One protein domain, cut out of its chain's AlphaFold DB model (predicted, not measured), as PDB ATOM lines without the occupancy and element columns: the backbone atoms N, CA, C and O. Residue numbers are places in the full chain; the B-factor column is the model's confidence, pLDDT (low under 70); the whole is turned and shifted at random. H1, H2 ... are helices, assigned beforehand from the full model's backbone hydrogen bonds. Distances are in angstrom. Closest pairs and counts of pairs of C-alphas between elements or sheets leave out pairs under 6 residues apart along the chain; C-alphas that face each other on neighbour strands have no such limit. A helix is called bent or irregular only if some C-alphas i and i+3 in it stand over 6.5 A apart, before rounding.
ATOM      1  N   SER A  48      -5.968  -6.434  36.656       59.75
ATOM      2  CA  SER A  48      -6.565  -5.368  37.471       59.75
ATOM      3  C   SER A  48      -7.529  -4.504  36.649       59.75
ATOM      4  O   SER A  48      -8.544  -4.055  37.173       59.75
ATOM      5  N   VAL A  49      -7.256  -4.337  35.352       60.56
ATOM      6  CA  VAL A  49      -8.074  -3.572  34.405       60.56
ATOM      7  C   VAL A  49      -9.390  -4.274  34.119       60.56
ATOM      8  O   VAL A  49     -10.457  -3.691  34.316       60.56
ATOM      9  N   ASN A  50      -9.343  -5.545  33.709       63.28
ATOM     10  CA  ASN A  50     -10.561  -6.307  33.455       63.28
ATOM     11  C   ASN A  50     -11.370  -6.536  34.737       63.28
ATOM     12  O   ASN A  50     -12.604  -6.539  34.680       63.28
ATOM     13  N   LEU A  51     -10.721  -6.620  35.902       65.31
ATOM     14  CA  LEU A  51     -11.399  -6.629  37.198       65.31
ATOM     15  C   LEU A  51     -12.097  -5.290  37.499       65.31
ATOM     16  O   LEU A  51     -13.249  -5.281  37.921       65.31
ATOM     17  N   GLN A  52     -11.444  -4.153  37.250       66.31
ATOM     18  CA  GLN A  52     -12.048  -2.830  37.452       66.31
ATOM     19  C   GLN A  52     -13.195  -2.561  36.470       66.31
ATOM     20  O   GLN A  52     -14.240  -2.056  36.879       66.31
ATOM     21  N   ARG A  53     -13.049  -2.955  35.198       66.62
ATOM     22  CA  ARG A  53     -14.111  -2.865  34.184       66.62
ATOM     23  C   ARG A  53     -15.291  -3.766  34.517       66.62
ATOM     24  O   ARG A  53     -16.432  -3.323  34.439       66.62
ATOM     25  N   SER A  54     -15.042  -5.017  34.904       65.94
ATOM     26  CA  SER A  54     -16.116  -5.925  35.321       65.94
ATOM     27  C   SER A  54     -16.818  -5.414  36.578       65.94
ATOM     28  O   SER A  54     -18.041  -5.365  36.591       65.94
ATOM     29  N   ALA A  55     -16.086  -4.918  37.579       65.88
ATOM     30  CA  ALA A  55     -16.676  -4.283  38.758       65.88
ATOM     31  C   ALA A  55     -17.506  -3.029  38.419       65.88
ATOM     32  O   ALA A  55     -18.566  -2.829  39.012       65.88
ATOM     33  N   ALA A  56     -17.060  -2.199  37.468       66.50
ATOM     34  CA  ALA A  56     -17.825  -1.050  36.983       66.50
ATOM     35  C   ALA A  56     -19.123  -1.496  36.292       66.50
ATOM     36  O   ALA A  56     -20.194  -1.023  36.665       66.50
ATOM     37  N   ARG A  57     -19.046  -2.489  35.392       65.62
ATOM     38  CA  ARG A  57     -20.232  -3.106  34.777       65.62
ATOM     39  C   ARG A  57     -21.197  -3.651  35.822       65.62
ATOM     40  O   ARG A  57     -22.387  -3.422  35.695       65.62
ATOM     41  N   TYR A  58     -20.706  -4.319  36.867       59.91
ATOM     42  CA  TYR A  58     -21.561  -4.861  37.925       59.91
ATOM     43  C   TYR A  58     -22.277  -3.783  38.734       59.91
ATOM     44  O   TYR A  58     -23.458  -3.935  39.031       59.91
ATOM     45  N   ARG A  59     -21.590  -2.683  39.066       62.50
ATOM     46  CA  ARG A  59     -22.226  -1.545  39.746       62.50
ATOM     47  C   ARG A  59     -23.316  -0.898  38.889       62.50
ATOM     48  O   ARG A  59     -24.323  -0.457  39.436       62.50
ATOM     49  N   ASP A  60     -23.132  -0.861  37.573       62.72
ATOM     50  CA  ASP A  60     -24.121  -0.293  36.654       62.72
ATOM     51  C   ASP A  60     -25.262  -1.264  36.315       62.72
ATOM     52  O   ASP A  60     -26.413  -0.838  36.259       62.72
ATOM     53  N   ALA A  61     -24.984  -2.563  36.165       55.16
ATOM     54  CA  ALA A  61     -25.981  -3.593  35.860       55.16
ATOM     55  C   ALA A  61     -27.050  -3.721  36.957       55.16
ATOM     56  O   ALA A  61     -28.193  -4.068  36.674       55.16
ATOM     57  N   SER A  62     -26.719  -3.368  38.204       52.31
ATOM     58  CA  SER A  62     -27.697  -3.286  39.295       52.31
ATOM     59  C   SER A  62     -28.745  -2.168  39.142       52.31
ATOM     60  O   SER A  62     -29.713  -2.150  39.901       52.31
ATOM     61  N   PHE A  63     -28.601  -1.257  38.170       60.81
ATOM     62  CA  PHE A  63     -29.543  -0.169  37.898       60.81
ATOM     63  C   PHE A  63     -29.950  -0.135  36.413       60.81
ATOM     64  O   PHE A  63     -29.499   0.724  35.651       60.81
ATOM     65  N   GLU A  64     -30.875  -1.010  36.000       69.69
ATOM     66  CA  GLU A  64     -31.541  -0.940  34.685       69.69
ATOM     67  C   GLU A  64     -32.480   0.282  34.591       69.69
ATOM     68  O   GLU A  64     -33.707   0.193  34.609       69.69
ATOM     69  N   THR A  65     -31.902   1.480  34.503       85.06
ATOM     70  CA  THR A  65     -32.661   2.718  34.283       85.06
ATOM     71  C   THR A  65     -32.994   2.830  32.797       85.06
ATOM     72  O   THR A  65     -32.126   3.141  31.984       85.06
ATOM     73  N   THR A  66     -34.240   2.563  32.415       91.00
ATOM     74  CA  THR A  66     -34.729   2.697  31.030       91.00
ATOM     75  C   THR A  66     -35.577   3.959  30.860       91.00
ATOM     76  O   THR A  66     -35.960   4.600  31.838       91.00
ATOM     77  N   PHE A  67     -35.942   4.327  29.630       91.81
ATOM     78  CA  PHE A  67     -36.887   5.434  29.407       91.81
ATOM     79  C   PHE A  67     -38.257   5.219  30.070       91.81
ATOM     80  O   PHE A  67     -38.942   6.200  30.363       91.81
ATOM     81  N   ASP A  68     -38.639   3.967  30.328       90.25
ATOM     82  CA  ASP A  68     -39.900   3.624  30.990       90.25
ATOM     83  C   ASP A  68     -39.827   3.862  32.505       90.25
ATOM     84  O   ASP A  68     -40.833   4.195  33.124       90.25
ATOM     85  N   SER A  69     -38.624   3.810  33.091       89.00
ATOM     86  CA  SER A  69     -38.394   4.195  34.492       89.00
ATOM     87  C   SER A  69     -38.516   5.709  34.739       89.00
ATOM     88  O   SER A  69     -38.652   6.154  35.879       89.00
ATOM     89  N   LEU A  70     -38.501   6.520  33.674       89.94
ATOM     90  CA  LEU A  70     -38.634   7.973  33.744       89.94
ATOM     91  C   LEU A  70     -40.115   8.384  33.783       89.94
ATOM     92  O   LEU A  70     -40.768   8.558  32.742       89.94
ATOM     93  N   ILE A  71     -40.633   8.569  34.998       89.88
ATOM     94  CA  ILE A  71     -42.030   8.934  35.263       89.88
ATOM     95  C   ILE A  71     -42.247  10.432  35.019       89.88
ATOM     96  O   ILE A  71     -41.522  11.277  35.539       89.88
ATOM     97  N   GLY A  72     -43.266  10.764  34.225       87.75
ATOM     98  CA  GLY A  72     -43.676  12.140  33.965       87.75
ATOM     99  C   GLY A  72     -44.675  12.229  32.814       87.75
ATOM    100  O   GLY A  72     -44.457  11.648  31.751       87.75
ATOM    101  N   GLU A  73     -45.758  12.971  33.034       88.81
ATOM    102  CA  GLU A  73     -46.896  13.071  32.104       88.81
ATOM    103  C   GLU A  73     -46.912  14.387  31.314       88.81
ATOM    104  O   GLU A  73     -47.697  14.560  30.384       88.81
ATOM    105  N   ASN A  74     -46.026  15.330  31.654       94.31
ATOM    106  CA  ASN A  74     -45.963  16.615  30.973       94.31
ATOM    107  C   ASN A  74     -45.612  16.417  29.477       94.31
ATOM    108  O   ASN A  74     -44.606  15.762  29.181       94.31
ATOM    109  N   PRO A  75     -46.360  17.016  28.528       94.00
ATOM    110  CA  PRO A  75     -46.104  16.869  27.092       94.00
ATOM    111  C   PRO A  75     -44.668  17.213  26.669       94.00
ATOM    112  O   PRO A  75     -44.091  16.550  25.801       94.00
ATOM    113  N   THR A  76     -44.053  18.206  27.314       93.56
ATOM    114  CA  THR A  76     -42.660  18.607  27.075       93.56
ATOM    115  C   THR A  76     -41.690  17.506  27.497       93.56
ATOM    116  O   THR A  76     -40.727  17.220  26.787       93.56
ATOM    117  N   PHE A  77     -41.963  16.837  28.619       92.62
ATOM    118  CA  PHE A  77     -41.155  15.718  29.101       92.62
ATOM    119  C   PHE A  77     -41.309  14.477  28.216       92.62
ATOM    120  O   PHE A  77     -40.322  13.826  27.882       92.62
ATOM    121  N   ILE A  78     -42.528  14.179  27.762       93.44
ATOM    122  CA  ILE A  78     -42.779  13.090  26.808       93.44
ATOM    123  C   ILE A  78     -42.006  13.342  25.505       93.44
ATOM    124  O   ILE A  78     -41.304  12.454  25.015       93.44
ATOM    125  N   SER A  79     -42.058  14.573  24.989       94.19
ATOM    126  CA  SER A  79     -41.318  14.984  23.790       94.19
ATOM    127  C   SER A  79     -39.800  14.897  23.989       94.19
ATOM    128  O   SER A  79     -39.074  14.455  23.095       94.19
ATOM    129  N   LEU A  80     -39.301  15.265  25.175       93.25
ATOM    130  CA  LEU A  80     -37.895  15.103  25.551       93.25
ATOM    131  C   LEU A  80     -37.475  13.629  25.520       93.25
ATOM    132  O   LEU A  80     -36.454  13.317  24.908       93.25
ATOM    133  N   LYS A  81     -38.265  12.721  26.113       93.62
ATOM    134  CA  LYS A  81     -37.986  11.274  26.094       93.62
ATOM    135  C   LYS A  81     -37.894  10.736  24.667       93.62
ATOM    136  O   LYS A  81     -36.966   9.996  24.353       93.62
ATOM    137  N   GLN A  82     -38.807  11.145  23.785       92.94
ATOM    138  CA  GLN A  82     -38.786  10.731  22.378       92.94
ATOM    139  C   GLN A  82     -37.525  11.213  21.649       92.94
ATOM    140  O   GLN A  82     -36.870  10.425  20.966       92.94
ATOM    141  N   ARG A  83     -37.140  12.483  21.834       93.25
ATOM    142  CA  ARG A  83     -35.909  13.042  21.247       93.25
ATOM    143  C   ARG A  83     -34.659  12.347  21.779       93.25
ATOM    144  O   ARG A  83     -33.794  11.970  20.996       93.25
ATOM    145  N   ALA A  84     -34.580  12.141  23.090       93.75
ATOM    146  CA  ALA A  84     -33.466  11.448  23.728       93.75
ATOM    147  C   ALA A  84     -33.328  10.003  23.218       93.75
ATOM    148  O   ALA A  84     -32.225   9.570  22.896       93.75
ATOM    149  N   LYS A  85     -34.447   9.287  23.045       93.44
ATOM    150  CA  LYS A  85     -34.465   7.935  22.468       93.44
ATOM    151  C   LYS A  85     -33.978   7.908  21.016       93.44
ATOM    152  O   LYS A  85     -33.274   6.980  20.634       93.44
ATOM    153  N   ALA A  86     -34.313   8.920  20.215       92.06
ATOM    154  CA  ALA A  86     -33.823   9.028  18.841       92.06
ATOM    155  C   ALA A  86     -32.300   9.256  18.782       92.06
ATOM    156  O   ALA A  86     -31.618   8.650  17.959       92.06
ATOM    157  N   VAL A  87     -31.763  10.094  19.677       93.06
ATOM    158  CA  VAL A  87     -30.322  10.400  19.732       93.06
ATOM    159  C   VAL A  87     -29.506   9.249  20.330       93.06
ATOM    160  O   VAL A  87     -28.337   9.119  19.987       93.06
ATOM    161  N   ALA A  88     -30.100   8.366  21.142       92.56
ATOM    162  CA  ALA A  88     -29.406   7.224  21.748       92.56
ATOM    163  C   ALA A  88     -28.709   6.294  20.733       92.56
ATOM    164  O   ALA A  88     -27.710   5.665  21.057       92.56
ATOM    165  N   ASN A  89     -29.196   6.223  19.491       88.38
ATOM    166  CA  ASN A  89     -28.572   5.424  18.429       88.38
ATOM    167  C   ASN A  89     -27.417   6.133  17.695       88.38
ATOM    168  O   ASN A  89     -26.814   5.531  16.802       88.38
ATOM    169  N   SER A  90     -27.137   7.393  18.033       89.62
ATOM    170  CA  SER A  90     -26.046   8.190  17.470       89.62
ATOM    171  C   SER A  90     -24.752   8.018  18.266       89.62
ATOM    172  O   SER A  90     -24.777   7.792  19.472       89.62
ATOM    173  N   ASP A  91     -23.616   8.215  17.596       87.25
ATOM    174  CA  ASP A  91     -22.288   8.272  18.216       87.25
ATOM    175  C   ASP A  91     -21.883   9.692  18.664       87.25
ATOM    176  O   ASP A  91     -20.758   9.905  19.115       87.25
ATOM    177  N   SER A  92     -22.782  10.673  18.537       89.00
ATOM    178  CA  SER A  92     -22.537  12.071  18.918       89.00
ATOM    179  C   SER A  92     -22.492  12.294  20.434       89.00
ATOM    180  O   SER A  92     -23.205  11.646  21.197       89.00
ATOM    181  N   ASN A  93     -21.727  13.303  20.860       90.81
ATOM    182  CA  ASN A  93     -21.736  13.783  22.243       90.81
ATOM    183  C   ASN A  93     -23.072  14.460  22.583       90.81
ATOM    184  O   ASN A  93     -23.602  15.242  21.791       90.81
ATOM    185  N   ILE A  94     -23.594  14.191  23.781       91.25
ATOM    186  CA  ILE A  94     -24.894  14.690  24.242       91.25
ATOM    187  C   ILE A  94     -24.682  15.630  25.428       91.25
ATOM    188  O   ILE A  94     -24.089  15.247  26.433       91.25
ATOM    189  N   LEU A  95     -25.215  16.848  25.329       92.81
ATOM    190  CA  LEU A  95     -25.256  17.812  26.426       92.81
ATOM    191  C   LEU A  95     -26.657  17.831  27.048       92.81
ATOM    192  O   LEU A  95     -27.638  18.127  26.365       92.81
ATOM    193  N   ILE A  96     -26.745  17.546  28.348       91.81
ATOM    194  CA  ILE A  96     -27.997  17.588  29.115       91.81
ATOM    195  C   ILE A  96     -27.945  18.775  30.075       91.81
ATOM    196  O   ILE A  96     -27.179  18.778  31.038       91.81
ATOM    197  N   THR A  97     -28.796  19.770  29.845       91.50
ATOM    198  CA  THR A  97     -28.946  20.938  30.719       91.50
ATOM    199  C   THR A  97     -30.244  20.841  31.510       91.50
ATOM    200  O   THR A  97     -31.286  20.477  30.973       91.50
ATOM    201  N   ALA A  98     -30.177  21.137  32.808       89.12
ATOM    202  CA  ALA A  98     -31.339  21.256  33.689       89.12
ATOM    203  C   ALA A  98     -30.913  21.833  35.048       89.12
ATOM    204  O   ALA A  98     -29.716  21.921  35.336       89.12
ATOM    205  N   GLU A  99     -31.871  22.108  35.926       91.44
ATOM    206  CA  GLU A  99     -31.635  22.519  37.316       91.44
ATOM    207  C   GLU A  99     -31.159  21.358  38.205       91.44
ATOM    208  O   GLU A  99     -31.346  20.178  37.894       91.44
ATOM    209  N   THR A 100     -30.476  21.660  39.306       86.44
ATOM    210  CA  THR A 100     -30.018  20.639  40.261       86.44
ATOM    211  C   THR A 100     -31.203  19.825  40.792       86.44
ATOM    212  O   THR A 100     -32.232  20.385  41.146       86.44
ATOM    213  N   GLY A 101     -31.069  18.494  40.836       83.75
ATOM    214  CA  GLY A 101     -32.120  17.598  41.343       83.75
ATOM    215  C   GLY A 101     -33.151  17.113  40.314       83.75
ATOM    216  O   GLY A 101     -33.974  16.272  40.649       83.75
ATOM    217  N   THR A 102     -33.086  17.531  39.046       86.12
ATOM    218  CA  THR A 102     -34.060  17.127  38.004       86.12
ATOM    219  C   THR A 102     -33.825  15.735  37.390       86.12
ATOM    220  O   THR A 102     -34.365  15.430  36.329       86.12
ATOM    221  N   GLY A 103     -32.966  14.899  37.983       86.50
ATOM    222  CA  GLY A 103     -32.722  13.535  37.490       86.50
ATOM    223  C   GLY A 103     -31.936  13.435  36.173       86.50
ATOM    224  O   GLY A 103     -32.120  12.480  35.423       86.50
ATOM    225  N   LYS A 104     -31.039  14.389  35.873       91.56
ATOM    226  CA  LYS A 104     -30.198  14.374  34.652       91.56
ATOM    227  C   LYS A 104     -29.415  13.072  34.465       91.56
ATOM    228  O   LYS A 104     -29.295  12.590  33.343       91.56
ATOM    229  N   GLU A 105     -28.912  12.503  35.560       90.44
ATOM    230  CA  GLU A 105     -28.189  11.229  35.530       90.44
ATOM    231  C   GLU A 105     -29.096  10.071  35.097       90.44
ATOM    232  O   GLU A 105     -28.679   9.248  34.289       90.44
ATOM    233  N   LEU A 106     -30.358  10.044  35.547       91.00
ATOM    234  CA  LEU A 106     -31.326   9.023  35.134       91.00
ATOM    235  C   LEU A 106     -31.608   9.103  33.630       91.00
ATOM    236  O   LEU A 106     -31.653   8.078  32.953       91.00
ATOM    237  N   LEU A 107     -31.748  10.319  33.088       92.75
ATOM    238  CA  LEU A 107     -31.909  10.516  31.647       92.75
ATOM    239  C   LEU A 107     -30.660  10.067  30.873       92.75
ATOM    240  O   LEU A 107     -30.796   9.390  29.857       92.75
ATOM    241  N   ALA A 108     -29.458  10.401  31.351       92.50
ATOM    242  CA  ALA A 108     -28.207   9.969  30.729       92.50
ATOM    243  C   ALA A 108     -28.068   8.435  30.716       92.50
ATOM    244  O   ALA A 108     -27.738   7.860  29.681       92.50
ATOM    245  N   ARG A 109     -28.401   7.769  31.831       91.69
ATOM    246  CA  ARG A 109     -28.429   6.300  31.935       91.69
ATOM    247  C   ARG A 109     -29.449   5.681  30.982       91.69
ATOM    248  O   ARG A 109     -29.119   4.740  30.269       91.69
ATOM    249  N   ALA A 110     -30.657   6.241  30.901       93.12
ATOM    250  CA  ALA A 110     -31.682   5.776  29.967       93.12
ATOM    251  C   ALA A 110     -31.239   5.896  28.499       93.12
ATOM    252  O   ALA A 110     -31.510   4.998  27.702       93.12
ATOM    253  N   ILE A 111     -30.528   6.974  28.147       93.69
ATOM    254  CA  ILE A 111     -29.928   7.145  26.818       93.69
ATOM    255  C   ILE A 111     -28.857   6.075  26.566       93.69
ATOM    256  O   ILE A 111     -28.902   5.421  25.526       93.69
ATOM    257  N   HIS A 112     -27.932   5.856  27.507       92.06
ATOM    258  CA  HIS A 112     -26.887   4.828  27.391       92.06
ATOM    259  C   HIS A 112     -27.476   3.428  27.197       92.06
ATOM    260  O   HIS A 112     -27.101   2.729  26.256       92.06
ATOM    261  N   ASN A 113     -28.465   3.061  28.013       91.12
ATOM    262  CA  ASN A 113     -29.126   1.756  27.966       91.12
ATOM    263  C   ASN A 113     -29.928   1.529  26.674       91.12
ATOM    264  O   ASN A 113     -30.130   0.388  26.259       91.12
ATOM    265  N   ALA A 114     -30.370   2.602  26.013       92.25
ATOM    266  CA  ALA A 114     -31.032   2.538  24.712       92.25
ATOM    267  C   ALA A 114     -30.061   2.598  23.515       92.25
ATOM    268  O   ALA A 114     -30.513   2.514  22.372       92.25
ATOM    269  N   SER A 115     -28.758   2.769  23.756       91.75
ATOM    270  CA  SER A 115     -27.736   2.913  22.717       91.75
ATOM    271  C   SER A 115     -27.109   1.578  22.301       91.75
ATOM    272  O   SER A 115     -27.271   0.546  22.955       91.75
ATOM    273  N   LYS A 116     -26.284   1.611  21.247       89.56
ATOM    274  CA  LYS A 116     -25.425   0.478  20.849       89.56
ATOM    275  C   LYS A 116     -24.359   0.127  21.897       89.56
ATOM    276  O   LYS A 116     -23.802  -0.963  21.847       89.56
ATOM    277  N   ARG A 117     -24.070   1.045  22.826       87.62
ATOM    278  CA  ARG A 117     -23.028   0.925  23.859       87.62
ATOM    279  C   ARG A 117     -23.576   0.417  25.194       87.62
ATOM    280  O   ARG A 117     -22.841   0.425  26.170       87.62
ATOM    281  N   LYS A 118     -24.834  -0.037  25.253       86.44
ATOM    282  CA  LYS A 118     -25.496  -0.501  26.487       86.44
ATOM    283  C   LYS A 118     -24.737  -1.597  27.256       86.44
ATOM    284  O   LYS A 118     -24.850  -1.666  28.469       86.44
ATOM    285  N   GLU A 119     -23.958  -2.428  26.559       81.75
ATOM    286  CA  GLU A 119     -23.151  -3.499  27.169       81.75
ATOM    287  C   GLU A 119     -21.800  -2.984  27.714       81.75
ATOM    288  O   GLU A 119     -21.073  -3.702  28.406       81.75
ATOM    289  N   ASN A 120     -21.450  -1.731  27.406       83.69
ATOM    290  CA  ASN A 120     -20.233  -1.081  27.874       83.69
ATOM    291  C   ASN A 120     -20.473  -0.408  29.239       83.69
ATOM    292  O   ASN A 120     -21.605  -0.012  29.538       83.69
ATOM    293  N   PRO A 121     -19.422  -0.233  30.065       83.50
ATOM    294  CA  PRO A 121     -19.532   0.448  31.355       83.50
ATOM    295  C   PRO A 121     -20.094   1.872  31.222       83.50
ATOM    296  O   PRO A 121     -19.709   2.605  30.309       83.50
ATOM    297  N   PHE A 122     -20.946   2.296  32.160       86.38
ATOM    298  CA  PHE A 122     -21.466   3.661  32.221       86.38
ATOM    299  C   PHE A 122     -20.802   4.427  33.371       86.38
ATOM    300  O   PHE A 122     -21.277   4.488  34.503       86.38
ATOM    301  N   VAL A 123     -19.665   5.054  33.081       86.38
ATOM    302  CA  VAL A 123     -18.890   5.746  34.115       86.38
ATOM    303  C   VAL A 123     -19.408   7.170  34.313       86.38
ATOM    304  O   VAL A 123     -19.280   8.018  33.431       86.38
ATOM    305  N   THR A 124     -19.945   7.460  35.499       86.69
ATOM    306  CA  THR A 124     -20.309   8.823  35.898       86.69
ATOM    307  C   THR A 124     -19.159   9.521  36.615       86.69
ATOM    308  O   THR A 124     -18.441   8.930  37.425       86.69
ATOM    309  N   VAL A 125     -18.987  10.811  36.321       86.19
ATOM    310  CA  VAL A 125     -18.002  11.674  36.979       86.19
ATOM    311  C   VAL A 125     -18.718  12.915  37.485       86.19
ATOM    312  O   VAL A 125     -19.296  13.673  36.710       86.19
ATOM    313  N   ASN A 126     -18.683  13.120  38.801       86.50
ATOM    314  CA  ASN A 126     -19.169  14.348  39.409       86.50
ATOM    315  C   ASN A 126     -18.006  15.330  39.585       86.50
ATOM    316  O   ASN A 126     -17.290  15.273  40.584       86.50
ATOM    317  N   CYS A 127     -17.827  16.240  38.626       84.62
ATOM    318  CA  CYS A 127     -16.710  17.186  38.637       84.62
ATOM    319  C   CYS A 127     -16.725  18.144  39.838       84.62
ATOM    320  O   CYS A 127     -15.671  18.636  40.211       84.62
ATOM    321  N   SER A 128     -17.877  18.399  40.477       85.00
ATOM    322  CA  SER A 128     -17.922  19.264  41.669       85.00
ATOM    323  C   SER A 128     -17.433  18.570  42.942       85.00
ATOM    324  O   SER A 128     -17.126  19.240  43.924       85.00
ATOM    325  N   ALA A 129     -17.361  17.236  42.935       87.00
ATOM    326  CA  ALA A 129     -16.879  16.439  44.059       87.00
ATOM    327  C   ALA A 129     -15.373  16.134  43.975       87.00
ATOM    328  O   ALA A 129     -14.816  15.589  44.927       87.00
ATOM    329  N   ILE A 130     -14.721  16.453  42.851       86.44
ATOM    330  CA  ILE A 130     -13.308  16.154  42.604       86.44
ATOM    331  C   ILE A 130     -12.504  17.460  42.683       86.44
ATOM    332  O   ILE A 130     -12.837  18.410  41.975       86.44
ATOM    333  N   PRO A 131     -11.445  17.532  43.512       89.88
ATOM    334  CA  PRO A 131     -10.529  18.668  43.510       89.88
ATOM    335  C   PRO A 131      -9.900  18.878  42.130       89.88
ATOM    336  O   PRO A 131      -9.498  17.912  41.485       89.88
ATOM    337  N   GLU A 132      -9.747  20.132  41.704       87.81
ATOM    338  CA  GLU A 132      -9.200  20.478  40.382       87.81
ATOM    339  C   GLU A 132      -7.816  19.857  40.136       87.81
ATOM    340  O   GLU A 132      -7.569  19.296  39.074       87.81
ATOM    341  N   SER A 133      -6.963  19.830  41.165       85.44
ATOM    342  CA  SER A 133      -5.633  19.212  41.114       85.44
ATOM    343  C   SER A 133      -5.633  17.698  40.883       85.44
ATOM    344  O   SER A 133      -4.599  17.140  40.530       85.44
ATOM    345  N   LEU A 134      -6.762  17.020  41.106       86.25
ATOM    346  CA  LEU A 134      -6.914  15.575  40.918       86.25
ATOM    347  C   LEU A 134      -7.786  15.228  39.709       86.25
ATOM    348  O   LEU A 134      -7.834  14.062  39.321       86.25
ATOM    349  N   LEU A 135      -8.474  16.207  39.114       86.62
ATOM    350  CA  LEU A 135      -9.441  15.966  38.047       86.62
ATOM    351  C   LEU A 135      -8.796  15.274  36.843       86.62
ATOM    352  O   LEU A 135      -9.327  14.281  36.350       86.62
ATOM    353  N   GLU A 136      -7.636  15.766  36.409       86.06
ATOM    354  CA  GLU A 136      -6.894  15.191  35.284       86.06
ATOM    355  C   GLU A 136      -6.470  13.749  35.577       86.06
ATOM    356  O   GLU A 136      -6.756  12.845  34.794       86.06
ATOM    357  N   THR A 137      -5.886  13.508  36.750       87.88
ATOM    358  CA  THR A 137      -5.427  12.183  37.179       87.88
ATOM    359  C   THR A 137      -6.577  11.185  37.342       87.88
ATOM    360  O   THR A 137      -6.408   9.997  37.077       87.88
ATOM    361  N   GLU A 138      -7.770  11.622  37.758       85.50
ATOM    362  CA  GLU A 138      -8.957  10.759  37.781       85.50
ATOM    363  C   GLU A 138      -9.461  10.448  36.366       85.50
ATOM    364  O   GLU A 138      -9.795   9.301  36.068       85.50
ATOM    365  N   LEU A 139      -9.526  11.444  35.481       87.62
ATOM    366  CA  LEU A 139     -10.073  11.275  34.134       87.62
ATOM    367  C   LEU A 139      -9.162  10.451  33.224       87.62
ATOM    368  O   LEU A 139      -9.648   9.539  32.549       87.62
ATOM    369  N   PHE A 140      -7.866  10.755  33.235       87.88
ATOM    370  CA  PHE A 140      -6.879  10.217  32.301       87.88
ATOM    371  C   PHE A 140      -5.944   9.190  32.933       87.88
ATOM    372  O   PHE A 140      -5.364   8.383  32.215       87.88
ATOM    373  N   GLY A 141      -5.856   9.152  34.263       84.94
ATOM    374  CA  GLY A 141      -4.916   8.272  34.938       84.94
ATOM    375  C   GLY A 141      -3.491   8.816  34.917       84.94
ATOM    376  O   GLY A 141      -3.248   9.980  34.607       84.94
ATOM    377  N   TYR A 142      -2.545   7.963  35.289       81.56
ATOM    378  CA  TYR A 142      -1.114   8.229  35.192       81.56
ATOM    379  C   TYR A 142      -0.354   6.914  35.062       81.56
ATOM    380  O   TYR A 142      -0.742   5.898  35.642       81.56
ATOM    381  N   GLU A 143       0.760   6.939  34.347       71.50
ATOM    382  CA  GLU A 143       1.689   5.816  34.311       71.50
ATOM    383  C   GLU A 143       2.634   5.872  35.519       71.50
ATOM    384  O   GLU A 143       3.072   6.945  35.941       71.50
ATOM    385  N   GLY A 144       2.939   4.714  36.109       64.81
ATOM    386  CA  GLY A 144       3.939   4.620  37.175       64.81
ATOM    387  C   GLY A 144       5.340   4.927  36.634       64.81
ATOM    388  O   GLY A 144       5.668   4.573  35.504       64.81
ATOM    389  N   GLY A 145       6.184   5.579  37.435       53.91
ATOM    390  CA  GLY A 145       7.561   5.889  37.042       53.91
ATOM    391  C   GLY A 145       8.458   4.644  36.976       53.91
ATOM    392  O   GLY A 145       8.326   3.729  37.786       53.91
ATOM    393  N   ILE A 146       9.434   4.635  36.055       54.19
ATOM    394  CA  ILE A 146      10.484   3.599  35.936       54.19
ATOM    395  C   ILE A 146      11.530   3.791  37.051       54.19
ATOM    396  O   ILE A 146      12.708   4.011  36.796       54.19
ATOM    397  N   THR A 147      11.113   3.766  38.315       48.97
ATOM    398  CA  THR A 147      12.030   3.784  39.461       48.97
ATOM    399  C   THR A 147      11.435   2.999  40.628       48.97
ATOM    400  O   THR A 147      10.910   3.569  41.577       48.97
ATOM    401  N   GLY A 148      11.523   1.671  40.548       47.62
ATOM    402  CA  GLY A 148      11.806   0.754  41.661       47.62
ATOM    403  C   GLY A 148      10.895   0.662  42.895       47.62
ATOM    404  O   GLY A 148      11.093  -0.293  43.640       47.62
ATOM    405  N   VAL A 149       9.939   1.564  43.160       45.97
ATOM    406  CA  VAL A 149       9.180   1.542  44.435       45.97
ATOM    407  C   VAL A 149       7.664   1.749  44.288       45.97
ATOM    408  O   VAL A 149       6.932   1.242  45.128       45.97
ATOM    409  N   GLU A 150       7.140   2.327  43.200       48.16
ATOM    410  CA  GLU A 150       5.681   2.386  42.954       48.16
ATOM    411  C   GLU A 150       5.356   2.151  41.466       48.16
ATOM    412  O   GLU A 150       5.089   3.066  40.696       48.16
ATOM    413  N   ASN A 151       5.420   0.884  41.039       52.75
ATOM    414  CA  ASN A 151       5.323   0.475  39.626       52.75
ATOM    415  C   ASN A 151       3.885   0.355  39.078       52.75
ATOM    416  O   ASN A 151       3.693  -0.182  37.989       52.75
ATOM    417  N   PHE A 152       2.860   0.782  39.817       58.59
ATOM    418  CA  PHE A 152       1.470   0.617  39.391       58.59
ATOM    419  C   PHE A 152       0.872   1.985  39.078       58.59
ATOM    420  O   PHE A 152       0.482   2.728  39.975       58.59
ATOM    421  N   GLY A 153       0.831   2.321  37.787       70.56
ATOM    422  CA  GLY A 153       0.035   3.442  37.297       70.56
ATOM    423  C   GLY A 153      -1.451   3.267  37.624       70.56
ATOM    424  O   GLY A 153      -1.910   2.179  37.986       70.56
ATOM    425  N   LYS A 154      -2.220   4.345  37.482       79.81
ATOM    426  CA  LYS A 154      -3.674   4.339  37.643       79.81
ATOM    427  C   LYS A 154      -4.332   4.541  36.290       79.81
ATOM    428  O   LYS A 154      -3.989   5.471  35.575       79.81
ATOM    429  N   ILE A 155      -5.326   3.716  35.992       80.06
ATOM    430  CA  ILE A 155      -6.143   3.844  34.785       80.06
ATOM    431  C   ILE A 155      -7.168   4.964  34.957       80.06
ATOM    432  O   ILE A 155      -7.814   5.078  36.005       80.06
ATOM    433  N   GLY A 156      -7.322   5.772  33.911       85.06
ATOM    434  CA  GLY A 156      -8.283   6.866  33.867       85.06
ATOM    435  C   GLY A 156      -9.732   6.400  33.726       85.06
ATOM    436  O   GLY A 156     -10.037   5.359  33.138       85.06
ATOM    437  N   LYS A 157     -10.674   7.209  34.221       86.25
ATOM    438  CA  LYS A 157     -12.119   6.966  34.061       86.25
ATOM    439  C   LYS A 157     -12.553   6.880  32.598       86.25
ATOM    440  O   LYS A 157     -13.473   6.119  32.303       86.25
ATOM    441  N   MET A 158     -11.905   7.619  31.694       86.19
ATOM    442  CA  MET A 158     -12.212   7.549  30.261       86.19
ATOM    443  C   MET A 158     -11.870   6.178  29.670       86.19
ATOM    444  O   MET A 158     -12.668   5.606  28.931       86.19
ATOM    445  N   GLU A 159     -10.728   5.612  30.055       83.50
ATOM    446  CA  GLU A 159     -10.301   4.281  29.616       83.50
ATOM    447  C   GLU A 159     -11.157   3.163  30.240       83.50
ATOM    448  O   GLU A 159     -11.423   2.139  29.603       83.50
ATOM    449  N   LEU A 160     -11.654   3.372  31.465       81.81
ATOM    450  CA  LEU A 160     -12.632   2.476  32.092       81.81
ATOM    451  C   LEU A 160     -13.989   2.488  31.379       81.81
ATOM    452  O   LEU A 160     -14.656   1.456  31.352       81.81
ATOM    453  N   ALA A 161     -14.405   3.633  30.830       82.75
ATOM    454  CA  ALA A 161     -15.667   3.779  30.103       82.75
ATOM    455  C   ALA A 161     -15.611   3.201  28.679       82.75
ATOM    456  O   ALA A 161     -16.656   2.957  28.072       82.75
ATOM    457  N   ASN A 162     -14.409   2.977  28.140       78.56
ATOM    458  CA  ASN A 162     -14.233   2.386  26.824       78.56
ATOM    459  C   ASN A 162     -14.176   0.850  26.900       78.56
ATOM    460  O   ASN A 162     -13.570   0.273  27.806       78.56
TER     461      ASN A 162
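Overview. This is residues 48 to 162 of the 166 residues of the protein "Sigma-54 factor interaction domain-containing protein" of Criibacterium bergeronii (UniProt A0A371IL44). Two loose clusters of helices, H1, H5 and H4 in one and H2 and H3 in the other, are joined by long links, and the loop of residues 141 to 156 reaches away at the end opposite H2. The 115 printed residues have five named helices, H1 to H5 in chain order, and no named strand: all helix, with under half of the residues in named elements. The whole is loose, radius of gyration of the C-alphas 17.2 A, spanning 62 by 28 by 25 A.

Arrangement. Start at H1, residues 48 to 61; it touches H5, residues 157 to 161, closest at C-alphas Arg 53 and Leu 160, 5.9 A. H5 touches H4, residues 132 to 140, closest at C-alphas Leu 139 and Lys 157, 4.8 A. With residues 84 to 87 alone, H2, residues 75 to 87, only just touches H3, residues 104 to 113, with 3 pairs of C-alphas within 8 A, the closest Lys 85 and Ile 111, 6.3 A. Their steep tilt is 42 degrees, the same way. Every O i to N i+4 pair is within hydrogen-bond range in H1, H2, H3 and H5, and 3 of 5 in H4, which is irregular: C-alphas 133 and 136 are 7.2 A apart.

Along the chain. Find C-alpha 48 at (-6.565, -5.368, 37.471); H1 runs 19.6 A from there. H2 measures 18.6 A, H3 14.3 A, H4 13.3 A and H5 6.2 A, ending at C-alpha 161, (-15.667, 3.779, 30.103).

Size, cuts and confidence. The two C-alphas farthest apart, Pro 75 and Gly 148, are 61.9 A apart. The printed part has no cut, and its four links between helices are long. Look for pLDDT under 70 at residues 48 to 64 and 144 to 152.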